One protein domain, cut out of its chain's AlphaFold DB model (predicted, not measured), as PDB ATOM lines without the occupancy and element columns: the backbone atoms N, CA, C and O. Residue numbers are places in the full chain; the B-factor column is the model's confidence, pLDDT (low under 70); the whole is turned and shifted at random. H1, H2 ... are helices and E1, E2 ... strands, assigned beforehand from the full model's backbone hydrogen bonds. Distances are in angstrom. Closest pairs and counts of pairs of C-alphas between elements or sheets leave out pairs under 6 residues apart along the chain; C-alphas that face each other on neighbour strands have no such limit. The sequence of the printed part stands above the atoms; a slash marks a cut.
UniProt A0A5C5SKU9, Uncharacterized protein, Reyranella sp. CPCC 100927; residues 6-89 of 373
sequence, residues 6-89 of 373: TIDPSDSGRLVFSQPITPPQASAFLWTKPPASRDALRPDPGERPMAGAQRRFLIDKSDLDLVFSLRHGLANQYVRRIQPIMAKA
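Overview. This is residues 6 to 89 of the 373 residues of an uncharacterized protein of Reyranella sp. CPCC 100927 (UniProt A0A5C5SKU9). A small three-stranded sheet has helix H1 across one face; beyond one end of it, H2 and H3 make a helical arm whose residues 83 to 89 stick out. The printed part has 84 residues, mixed in class, running E1, H1, E2, E3, H2, H3. The antiparallel sheet has the order E1, E3, E2. The whole is compact, radius of gyration of the C-alphas 12.7 A, yet elongated, spanning 43 by 27 by 20 A.

Arrangement. E1, residues 14 to 21, bends by 101 degrees at residue 18 and is antiparallel to E3, residues 54 to 59, with N 15 and O 57 2.8 A apart. H1, residues 23 to 30, is on the sheet at a height of 8.7 A. E2, residues 41 to 43, forms a hairpin with E3, N 42 and O 58 being 2.9 A apart. E1, H1, E2 form a split strand-helix-strand unit, with E3 between the strands and a right-handed crossover. H2, residues 64 to 68, touches residues 75 to 78 alone of H3, residues 74 to 86; the closest C-alphas, of Phe 68 and Ala 75, are 4.9 A apart. Every O i to N i+4 pair is within hydrogen-bond range in H1 and H2, 7 of 9 in H3.

Along the chain. E1 begins at C-alpha 14 (50.809, 12.852, -40.955) and is 14.7 A long, H1 10.5 A, E2 7.0 A, E3 14.4 A and H2 6.1 A. H3, 17.4 A, ends at C-alpha 86 (34.525, 9.972, -50.638).

Size, cuts and confidence. The C-alphas farthest apart, of Ala 51 and Lys 88, are 43.0 A apart. The printed part has no cut and no long link; pLDDT is under 70 in residues 82 to 89.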
ATOM      1  N   THR A   6      53.382  20.376 -44.978       94.81
ATOM      2  CA  THR A   6      52.742  19.557 -46.010       94.81
ATOM      3  C   THR A   6      52.144  18.298 -45.394       94.81
ATOM      4  O   THR A   6      52.518  17.892 -44.295       94.81
ATOM      5  N   ILE A   7      51.195  17.678 -46.095       92.62
ATOM      6  CA  ILE A   7      50.657  16.367 -45.713       92.62
ATOM      7  C   ILE A   7      51.563  15.292 -46.317       92.62
ATOM      8  O   ILE A   7      51.814  15.312 -47.529       92.62
ATOM      9  N   ASP A   8      52.024  14.340 -45.509       90.88
ATOM     10  CA  ASP A   8      52.825  13.208 -45.977       90.88
ATOM     11  C   ASP A   8      52.040  12.446 -47.065       90.88
ATOM     12  O   ASP A   8      50.872  12.111 -46.863       90.88
ATOM     13  N   PRO A   9      52.595  12.230 -48.269       84.62
ATOM     14  CA  PRO A   9      51.901  11.509 -49.336       84.62
ATOM     15  C   PRO A   9      51.581  10.047 -48.987       84.62
ATOM     16  O   PRO A   9      50.640   9.499 -49.554       84.62
ATOM     17  N   SER A  10      52.332   9.430 -48.070       86.00
ATOM     18  CA  SER A  10      52.169   8.027 -47.667       86.00
ATOM     19  C   SER A  10      51.164   7.818 -46.530       86.00
ATOM     20  O   SER A  10      50.595   6.736 -46.410       86.00
ATOM     21  N   ASP A  11      50.907   8.852 -45.727       85.94
ATOM     22  CA  ASP A  11      49.943   8.819 -44.632       85.94
ATOM     23  C   ASP A  11      49.204  10.151 -44.566       85.94
ATOM     24  O   ASP A  11      49.755  11.177 -44.158       85.94
ATOM     25  N   SER A  12      47.927  10.133 -44.951       82.88
ATOM     26  CA  SER A  12      47.112  11.337 -44.913       82.88
ATOM     27  C   SER A  12      46.935  11.884 -43.506       82.88
ATOM     28  O   SER A  12      46.582  13.039 -43.428       82.88
ATOM     29  N   GLY A  13      47.187  11.134 -42.428       88.44
ATOM     30  CA  GLY A  13      47.139  11.637 -41.052       88.44
ATOM     31  C   GLY A  13      48.434  12.295 -40.568       88.44
ATOM     32  O   GLY A  13      48.455  12.806 -39.450       88.44
ATOM     33  N   ARG A  14      49.512  12.301 -41.364       94.62
ATOM     34  CA  ARG A  14      50.809  12.852 -40.955       94.62
ATOM     35  C   ARG A  14      51.085  14.201 -41.616       94.62
ATOM     36  O   ARG A  14      51.042  14.350 -42.836       94.62
ATOM     37  N   LEU A  15      51.434  15.188 -40.800       95.62
ATOM     38  CA  LEU A  15      51.889  16.515 -41.202       95.62
ATOM     39  C   LEU A  15      53.408  16.609 -41.061       95.62
ATOM     40  O   LEU A  15      53.959  16.157 -40.060       95.62
ATOM     41  N   VAL A  16      54.078  17.219 -42.037       96.50
ATOM     42  CA  VAL A  16      55.536  17.389 -42.058       96.50
ATOM     43  C   VAL A  16      55.885  18.866 -42.181       96.50
ATOM     44  O   VAL A  16      55.604  19.505 -43.195       96.50
ATOM     45  N   PHE A  17      56.530  19.411 -41.155       97.12
ATOM     46  CA  PHE A  17      57.027  20.781 -41.143       97.12
ATOM     47  C   PHE A  17      58.422  20.881 -41.781       97.12
ATOM     48  O   PHE A  17      59.266  19.978 -41.711       97.12
ATOM     49  N   SER A  18      58.673  22.020 -42.421       96.31
ATOM     50  CA  SER A  18      59.949  22.360 -43.074       96.31
ATOM     51  C   SER A  18      61.142  22.415 -42.112       96.31
ATOM     52  O   SER A  18      62.261  22.139 -42.533       96.31
ATOM     53  N   GLN A  19      60.906  22.694 -40.829       95.69
ATOM     54  CA  GLN A  19      61.915  22.726 -39.765       95.69
ATOM     55  C   GLN A  19      61.344  22.146 -38.456       95.69
ATOM     56  O   GLN A  19      60.117  22.117 -38.313       95.69
ATOM     57  N   PRO A  20      62.186  21.667 -37.517       96.38
ATOM     58  CA  PRO A  20      61.720  21.173 -36.221       96.38
ATOM     59  C   PRO A  20      60.991  22.264 -35.439       96.38
ATOM     60  O   PRO A  20      61.495  23.380 -35.311       96.38
ATOM     61  N   ILE A  21      59.816  21.939 -34.902       97.06
ATOM     62  CA  ILE A  21      59.021  22.838 -34.060       97.06
ATOM     63  C   ILE A  21      58.429  22.081 -32.873       97.06
ATOM     64  O   ILE A  21      58.319  20.855 -32.887       97.06
ATOM     65  N   THR A  22      58.049  22.809 -31.826       95.38
ATOM     66  CA  THR A  22      57.383  22.215 -30.658       95.38
ATOM     67  C   THR A  22      55.887  21.977 -30.930       95.38
ATOM     68  O   THR A  22      55.300  22.679 -31.761       95.38
ATOM     69  N   PRO A  23      55.221  21.049 -30.216       93.25
ATOM     70  CA  PRO A  23      53.785  20.811 -30.390       93.25
ATOM     71  C   PRO A  23      52.899  22.064 -30.213       93.25
ATOM     72  O   PRO A  23      52.020  22.282 -31.050       93.25
ATOM     73  N   PRO A  24      53.134  22.950 -29.219       93.06
ATOM     74  CA  PRO A  24      52.366  24.192 -29.097       93.06
ATOM     75  C   PRO A  24      52.542  25.134 -30.296       93.06
ATOM     76  O   PRO A  24      51.569  25.725 -30.762       93.06
ATOM     77  N   GLN A  25      53.762  25.246 -30.836       94.44
ATOM     78  CA  GLN A  25      54.036  26.057 -32.029       94.44
ATOM     79  C   GLN A  25      53.362  25.474 -33.272       94.44
ATOM     80  O   GLN A  25      52.780  26.223 -34.055       94.44
ATOM     81  N   ALA A  26      53.398  24.149 -33.433       95.31
ATOM     82  CA  ALA A  26      52.701  23.456 -34.511       95.31
ATOM     83  C   ALA A  26      51.193  23.724 -34.449       95.31
ATOM     84  O   ALA A  26      50.592  24.117 -35.445       95.31
ATOM     85  N   SER A  27      50.594  23.609 -33.261       94.00
ATOM     86  CA  SER A  27      49.171  23.884 -33.061       94.00
ATOM     87  C   SER A  27      48.807  25.341 -33.365       94.00
ATOM     88  O   SER A  27      47.818  25.598 -34.045       94.00
ATOM     89  N   ALA A  28      49.598  26.307 -32.894       92.94
ATOM     90  CA  ALA A  28      49.353  27.726 -33.165       92.94
ATOM     91  C   ALA A  28      49.527  28.087 -34.652       92.94
ATOM     92  O   ALA A  28      48.880  29.003 -35.157       92.94
ATOM     93  N   PHE A  29      50.393  27.366 -35.368       94.94
ATOM     94  CA  PHE A  29      50.567  27.537 -36.805       94.94
ATOM     95  C   PHE A  29      49.376  26.970 -37.592       94.94
ATOM     96  O   PHE A  29      48.865  27.608 -38.509       94.94
ATOM     97  N   LEU A  30      48.909  25.775 -37.224       94.31
ATOM     98  CA  LEU A  30      47.839  25.077 -37.938       94.31
ATOM     99  C   LEU A  30      46.456  25.702 -37.714       94.31
ATOM    100  O   LEU A  30      45.628  25.642 -38.626       94.31
ATOM    101  N   TRP A  31      46.222  26.338 -36.560       93.06
ATOM    102  CA  TRP A  31      44.918  26.881 -36.174       93.06
ATOM    103  C   TRP A  31      45.008  28.300 -35.613       93.06
ATOM    104  O   TRP A  31      45.887  28.619 -34.821       93.06
ATOM    105  N   THR A  32      44.037  29.153 -35.957       84.31
ATOM    106  CA  THR A  32      43.893  30.485 -35.331       84.31
ATOM    107  C   THR A  32      43.520  30.364 -33.853       84.31
ATOM    108  O   THR A  32      43.946  31.167 -33.029       84.31
ATOM    109  N   LYS A  33      42.724  29.343 -33.521       85.75
ATOM    110  CA  LYS A  33      42.356  28.976 -32.158       85.75
ATOM    111  C   LYS A  33      42.615  27.477 -31.995       85.75
ATOM    112  O   LYS A  33      41.936  26.705 -32.668       85.75
ATOM    113  N   PRO A  34      43.588  27.064 -31.164       81.50
ATOM    114  CA  PRO A  34      43.883  25.656 -30.955       81.50
ATOM    115  C   PRO A  34      42.636  24.864 -30.530       81.50
ATOM    116  O   PRO A  34      41.844  25.374 -29.728       81.50
ATOM    117  N   PRO A  35      42.450  23.639 -31.044       84.69
ATOM    118  CA  PRO A  35      41.380  22.752 -30.604       84.69
ATOM    119  C   PRO A  35      41.524  22.430 -29.111       84.69
ATOM    120  O   PRO A  35      42.630  22.331 -28.582       84.69
ATOM    121  N   ALA A  36      40.395  22.261 -28.418       77.94
ATOM    122  CA  ALA A  36      40.388  21.938 -26.988       77.94
ATOM    123  C   ALA A  36      40.867  20.500 -26.703       77.94
ATOM    124  O   ALA A  36      41.341  20.210 -25.604       77.94
ATOM    125  N   SER A  37      40.742  19.604 -27.688       81.75
ATOM    126  CA  SER A  37      41.208  18.224 -27.580       81.75
ATOM    127  C   SER A  37      42.735  18.171 -27.591       81.75
ATOM    128  O   SER A  37      43.378  18.619 -28.540       81.75
ATOM    129  N   ARG A  38      43.317  17.569 -26.548       76.12
ATOM    130  CA  ARG A  38      44.767  17.340 -26.453       76.12
ATOM    131  C   ARG A  38      45.281  16.344 -27.495       76.12
ATOM    132  O   ARG A  38      46.463  16.376 -27.815       76.12
ATOM    133  N   ASP A  39      44.399  15.510 -28.043       84.25
ATOM    134  CA  ASP A  39      44.750  14.474 -29.019       84.25
ATOM    135  C   ASP A  39      44.628  14.932 -30.475       84.25
ATOM    136  O   ASP A  39      44.987  14.181 -31.386       84.25
ATOM    137  N   ALA A  40      44.178  16.173 -30.694       86.75
ATOM    138  CA  ALA A  40      44.001  16.757 -32.017       86.75
ATOM    139  C   ALA A  40      45.304  16.808 -32.829       86.75
ATOM    140  O   ALA A  40      45.285  16.622 -34.043       86.75
ATOM    141  N   LEU A  41      46.443  17.037 -32.169       93.56
ATOM    142  CA  LEU A  41      47.761  17.015 -32.794       93.56
ATOM    143  C   LEU A  41      48.755  16.341 -31.860       93.56
ATOM    144  O   LEU A  41      49.027  16.838 -30.768       93.56
ATOM    145  N   ARG A  42      49.332  15.229 -32.304       94.31
ATOM    146  CA  ARG A  42      50.289  14.456 -31.513       94.31
ATOM    147  C   ARG A  42      51.646  14.394 -32.208       94.31
ATOM    148  O   ARG A  42      51.692  14.320 -33.434       94.31
ATOM    149  N   PRO A  43      52.756  14.424 -31.459       94.38
ATOM    150  CA  PRO A  43      54.066  14.068 -31.989       94.38
ATOM    151  C   PRO A  43      54.014  12.705 -32.697       94.38
ATOM    152  O   PRO A  43      53.456  11.754 -32.153       94.38
ATOM    153  N   ASP A  44      54.579  12.599 -33.900       94.31
ATOM    154  CA  ASP A  44      54.799  11.302 -34.539       94.31
ATOM    155  C   ASP A  44      55.788  10.473 -33.694       94.31
ATOM    156  O   ASP A  44      56.927  10.915 -33.510       94.31
ATOM    157  N   PRO A  45      55.393   9.290 -33.185       92.06
ATOM    158  CA  PRO A  45      56.259   8.457 -32.352       92.06
ATOM    159  C   PRO A  45      57.469   7.893 -33.113       92.06
ATOM    160  O   PRO A  45      58.430   7.446 -32.490       92.06
ATOM    161  N   GLY A  46      57.433   7.893 -34.450       91.25
ATOM    162  CA  GLY A  46      58.524   7.428 -35.303       91.25
ATOM    163  C   GLY A  46      59.660   8.439 -35.491       91.25
ATOM    164  O   GLY A  46      60.679   8.091 -36.089       91.25
ATOM    165  N   GLU A  47      59.520   9.678 -35.010       90.69
ATOM    166  CA  GLU A  47      60.575  10.695 -35.060       90.69
ATOM    167  C   GLU A  47      61.156  10.934 -33.664       90.69
ATOM    168  O   GLU A  47      60.431  11.158 -32.699       90.69
ATOM    169  N   ARG A  48      62.490  10.905 -33.544       90.62
ATOM    170  CA  ARG A  48      63.154  11.280 -32.291       90.62
ATOM    171  C   ARG A  48      63.189  12.807 -32.177       90.62
ATOM    172  O   ARG A  48      63.787  13.441 -33.048       90.62
ATOM    173  N   PRO A  49      62.613  13.405 -31.122       89.19
ATOM    174  CA  PRO A  49      62.625  14.851 -30.963       89.19
ATOM    175  C   PRO A  49      64.042  15.360 -30.675       89.19
ATOM    176  O   PRO A  49      64.778  14.779 -29.875       89.19
ATOM    177  N   MET A  50      64.410  16.487 -31.282       87.25
ATOM    178  CA  MET A  50      65.632  17.226 -30.961       87.25
ATOM    179  C   MET A  50      65.260  18.387 -30.041       87.25
ATOM    180  O   MET A  50      64.573  19.314 -30.462       87.25
ATOM    181  N   ALA A  51      65.673  18.318 -28.772       87.81
ATOM    182  CA  ALA A  51      65.329  19.315 -27.749       87.81
ATOM    183  C   ALA A  51      63.809  19.590 -27.629       87.81
ATOM    184  O   ALA A  51      63.378  20.727 -27.457       87.81
ATOM    185  N   GLY A  52      62.981  18.543 -27.752       86.50
ATOM    186  CA  GLY A  52      61.517  18.649 -27.661       86.50
ATOM    187  C   GLY A  52      60.822  19.188 -28.920       86.50
ATOM    188  O   GLY A  52      59.598  19.322 -28.928       86.50
ATOM    189  N   ALA A  53      61.578  19.470 -29.984       93.00
ATOM    190  CA  ALA A  53      61.060  19.849 -31.291       93.00
ATOM    191  C   ALA A  53      61.167  18.686 -32.287       93.00
ATOM    192  O   ALA A  53      62.119  17.905 -32.258       93.00
ATOM    193  N   GLN A  54      60.203  18.593 -33.200       96.06
ATOM    194  CA  GLN A  54      60.199  17.608 -34.282       96.06
ATOM    195  C   GLN A  54      59.472  18.138 -35.512       96.06
ATOM    196  O   GLN A  54      58.839  19.196 -35.473       96.06
ATOM    197  N   ARG A  55      59.608  17.434 -36.634       96.81
ATOM    198  CA  ARG A  55      59.026  17.849 -37.912       96.81
ATOM    199  C   ARG A  55      57.697  17.171 -38.196       96.81
ATOM    200  O   ARG A  55      56.882  17.756 -38.904       96.81
ATOM    201  N   ARG A  56      57.479  15.956 -37.700       97.25
ATOM    202  CA  ARG A  56      56.320  15.122 -38.023       97.25
ATOM    203  C   ARG A  56      55.310  15.114 -36.893       97.25
ATOM    204  O   ARG A  56      55.656  14.900 -35.734       97.25
ATOM    205  N   PHE A  57      54.050  15.310 -37.245       96.81
ATOM    206  CA  PHE A  57      52.928  15.265 -36.315       96.81
ATOM    207  C   PHE A  57      51.792  14.446 -36.913       96.81
ATOM    208  O   PHE A  57      51.606  14.446 -38.126       96.81
ATOM    209  N   LEU A  58      51.025  13.776 -36.063       94.44
ATOM    210  CA  LEU A  58      49.820  13.044 -36.421       94.44
ATOM    211  C   LEU A  58      48.591  13.862 -36.029       94.44
ATOM    212  O   LEU A  58      48.504  14.344 -34.897       94.44
ATOM    213  N   ILE A  59      47.645  14.007 -36.953       92.50
ATOM    214  CA  ILE A  59      46.340  14.624 -36.706       92.50
ATOM    215  C   ILE A  59      45.261  13.552 -36.558       92.50
ATOM    216  O   ILE A  59      45.298  12.514 -37.226       92.50
ATOM    217  N   ASP A  60      44.278  13.806 -35.698       86.38
ATOM    218  CA  ASP A  60      43.095  12.956 -35.617       86.38
ATOM    219  C   ASP A  60      42.184  13.172 -36.835       86.38
ATOM    220  O   ASP A  60      41.422  14.130 -36.916       86.38
ATOM    221  N   LYS A  61      42.270  12.260 -37.805       82.62
ATOM    222  CA  LYS A  61      41.460  12.290 -39.031       82.62
ATOM    223  C   LYS A  61      40.011  11.831 -38.839       82.62
ATOM    224  O   LYS A  61      39.250  11.873 -39.804       82.62
ATOM    225  N   SER A  62      39.650  11.317 -37.659       76.25
ATOM    226  CA  SER A  62      38.265  10.932 -37.365       76.25
ATOM    227  C   SER A  62      37.381  12.147 -37.074       76.25
ATOM    228  O   SER A  62      36.178  12.103 -37.323       76.25
ATOM    229  N   ASP A  63      37.995  13.251 -36.646       78.75
ATOM    230  CA  ASP A  63      37.354  14.546 -36.456       78.75
ATOM    231  C   ASP A  63      37.490  15.389 -37.739       78.75
ATOM    232  O   ASP A  63      38.518  16.012 -38.019       78.75
ATOM    233  N   LEU A  64      36.453  15.369 -38.580       77.00
ATOM    234  CA  LEU A  64      36.459  16.110 -39.845       77.00
ATOM    235  C   LEU A  64      36.441  17.629 -39.636       77.00
ATOM    236  O   LEU A  64      37.057  18.349 -40.425       77.00
ATOM    237  N   ASP A  65      35.803  18.118 -38.572       74.31
ATOM    238  CA  ASP A  65      35.768  19.548 -38.253       74.31
ATOM    239  C   ASP A  65      37.173  20.050 -37.904       74.31
ATOM    240  O   ASP A  65      37.613  21.109 -38.372       74.31
ATOM    241  N   LEU A  66      37.933  19.237 -37.165       82.31
ATOM    242  CA  LEU A  66      39.344  19.485 -36.899       82.31
ATOM    243  C   LEU A  66      40.157  19.585 -38.198       82.31
ATOM    244  O   LEU A  66      40.897  20.555 -38.382       82.31
ATOM    245  N   VAL A  67      40.006  18.624 -39.114       84.69
ATOM    246  CA  VAL A  67      40.735  18.610 -40.394       84.69
ATOM    247  C   VAL A  67      40.364  19.811 -41.273       84.69
ATOM    248  O   VAL A  67      41.238  20.415 -41.901       84.69
ATOM    249  N   PHE A  68      39.091  20.208 -41.304       81.12
ATOM    250  CA  PHE A  68      38.634  21.347 -42.106       81.12
ATOM    251  C   PHE A  68      39.001  22.708 -41.516       81.12
ATOM    252  O   PHE A  68      39.085  23.688 -42.256       81.12
ATOM    253  N   SER A  69      39.296  22.777 -40.219       86.69
ATOM    254  CA  SER A  69      39.770  24.005 -39.572       86.69
ATOM    255  C   SER A  69      41.254  24.330 -39.837       86.69
ATOM    256  O   SER A  69      41.728  25.399 -39.439       86.69
ATOM    257  N   LEU A  70      41.994  23.446 -40.520       88.88
ATOM    258  CA  LEU A  70      43.415  23.630 -40.827       88.88
ATOM    259  C   LEU A  70      43.683  24.814 -41.773       88.88
ATOM    260  O   LEU A  70      43.097  24.939 -42.851       88.88
ATOM    261  N   ARG A  71      44.668  25.646 -41.414       90.00
ATOM    262  CA  ARG A  71      45.104  26.815 -42.198       90.00
ATOM    263  C   ARG A  71      46.058  26.456 -43.346       90.00
ATOM    264  O   ARG A  71      46.344  25.297 -43.634       90.00
ATOM    265  N   HIS A  72      46.552  27.490 -44.034       87.81
ATOM    266  CA  HIS A  72      47.606  27.396 -45.056       87.81
ATOM    267  C   HIS A  72      47.257  26.493 -46.251       87.81
ATOM    268  O   HIS A  72      48.134  25.929 -46.899       87.81
ATOM    269  N   GLY A  73      45.961  26.352 -46.551       83.88
ATOM    270  CA  GLY A  73      45.476  25.513 -47.645       83.88
ATOM    271  C   GLY A  73      45.542  24.009 -47.365       83.88
ATOM    272  O   GLY A  73      45.202  23.230 -48.255       83.88
ATOM    273  N   LEU A  74      45.924  23.585 -46.154       86.81
ATOM    274  CA  LEU A  74      45.975  22.171 -45.781       86.81
ATOM    275  C   LEU A  74      44.593  21.516 -45.810       86.81
ATOM    276  O   LEU A  74      44.481  20.415 -46.338       86.81
ATOM    277  N   ALA A  75      43.537  22.199 -45.348       82.75
ATOM    278  CA  ALA A  75      42.163  21.697 -45.455       82.75
ATOM    279  C   ALA A  75      41.801  21.352 -46.913       82.75
ATOM    280  O   ALA A  75      41.319  20.259 -47.205       82.75
ATOM    281  N   ASN A  76      42.145  22.229 -47.865       75.50
ATOM    282  CA  ASN A  76      41.925  21.984 -49.294       75.50
ATOM    283  C   ASN A  76      42.758  20.805 -49.824       75.50
ATOM    284  O   ASN A  76      42.290  20.058 -50.683       75.50
ATOM    285  N   GLN A  77      43.986  20.619 -49.329       82.19
ATOM    286  CA  GLN A  77      44.813  19.467 -49.693       82.19
ATOM    287  C   GLN A  77      44.242  18.153 -49.142       82.19
ATOM    288  O   GLN A  77      44.222  17.161 -49.871       82.19
ATOM    289  N   TYR A  78      43.731  18.147 -47.906       81.69
ATOM    290  CA  TYR A  78      43.011  17.007 -47.334       81.69
ATOM    291  C   TYR A  78      41.789  16.658 -48.172       81.69
ATOM    292  O   TYR A  78      41.675  15.517 -48.609       81.69
ATOM    293  N   VAL A  79      40.941  17.649 -48.475       70.38
ATOM    294  CA  VAL A  79      39.753  17.481 -49.324       70.38
ATOM    295  C   VAL A  79      40.130  16.845 -50.658       70.38
ATOM    296  O   VAL A  79      39.556  15.827 -51.017       70.38
ATOM    297  N   ARG A  80      41.145  17.358 -51.366       76.94
ATOM    298  CA  ARG A  80      41.585  16.783 -52.652       76.94
ATOM    299  C   ARG A  80      42.060  15.333 -52.543       76.94
ATOM    300  O   ARG A  80      41.895  14.574 -53.491       76.94
ATOM    301  N   ARG A  81      42.655  14.943 -51.413       77.50
ATOM    302  CA  ARG A  81      43.151  13.576 -51.186       77.50
ATOM    303  C   ARG A  81      42.052  12.604 -50.780       77.50
ATOM    304  O   ARG A  81      42.099  11.447 -51.187       77.50
ATOM    305  N   ILE A  82      41.069  13.055 -50.002       67.06
ATOM    306  CA  ILE A  82      39.938  12.219 -49.586       67.06
ATOM    307  C   ILE A  82      38.802  12.235 -50.608       67.06
ATOM    308  O   ILE A  82      38.022  11.298 -50.624       67.06
ATOM    309  N   GLN A  83      38.717  13.227 -51.497       60.84
ATOM    310  CA  GLN A  83      37.669  13.336 -52.518       60.84
ATOM    311  C   GLN A  83      37.546  12.077 -53.395       60.84
ATOM    312  O   GLN A  83      36.422  11.627 -53.580       60.84
ATOM    313  N   PRO A  84      38.625  11.428 -53.876       60.78
ATOM    314  CA  PRO A  84      38.514  10.156 -54.593       60.78
ATOM    315  C   PRO A  84      38.000   9.007 -53.716       60.78
ATOM    316  O   PRO A  84      37.385   8.079 -54.230       60.78
ATOM    317  N   ILE A  85      38.255   9.054 -52.404       58.66
ATOM    318  CA  ILE A  85      37.791   8.059 -51.429       58.66
ATOM    319  C   ILE A  85      36.318   8.310 -51.095       58.66
ATOM    320  O   ILE A  85      35.539   7.372 -51.108       58.66
ATOM    321  N   MET A  86      35.911   9.563 -50.886       50.47
ATOM    322  CA  MET A  86      34.525   9.972 -50.638       50.47
ATOM    323  C   MET A  86      33.641   9.851 -51.881       50.47
ATOM    324  O   MET A  86      32.462   9.565 -51.757       50.47
ATOM    325  N   ALA A  87      34.199  10.026 -53.080       49.28
ATOM    326  CA  ALA A  87      33.497   9.777 -54.338       49.28
ATOM    327  C   ALA A  87      33.308   8.273 -54.614       49.28
ATOM    328  O   ALA A  87      32.427   7.897 -55.380       49.28
ATOM    329  N   LYS A  88      34.139   7.415 -54.001       43.50
ATOM    330  CA  LYS A  88      34.032   5.948 -54.067       43.50
ATOM    331  C   LYS A  88      33.286   5.342 -52.880       43.50
ATOM    332  O   LYS A  88      32.744   4.250 -53.009       43.50
ATOM    333  N   ALA A  89      33.265   6.020 -51.737       43.50
ATOM    334  CA  ALA A  89      32.443   5.658 -50.601       43.50
ATOM    335  C   ALA A  89      31.009   6.065 -50.950       43.50
ATOM    336  O   ALA A  89      30.749   7.258 -51.106       43.50
TER     337      ALA A  89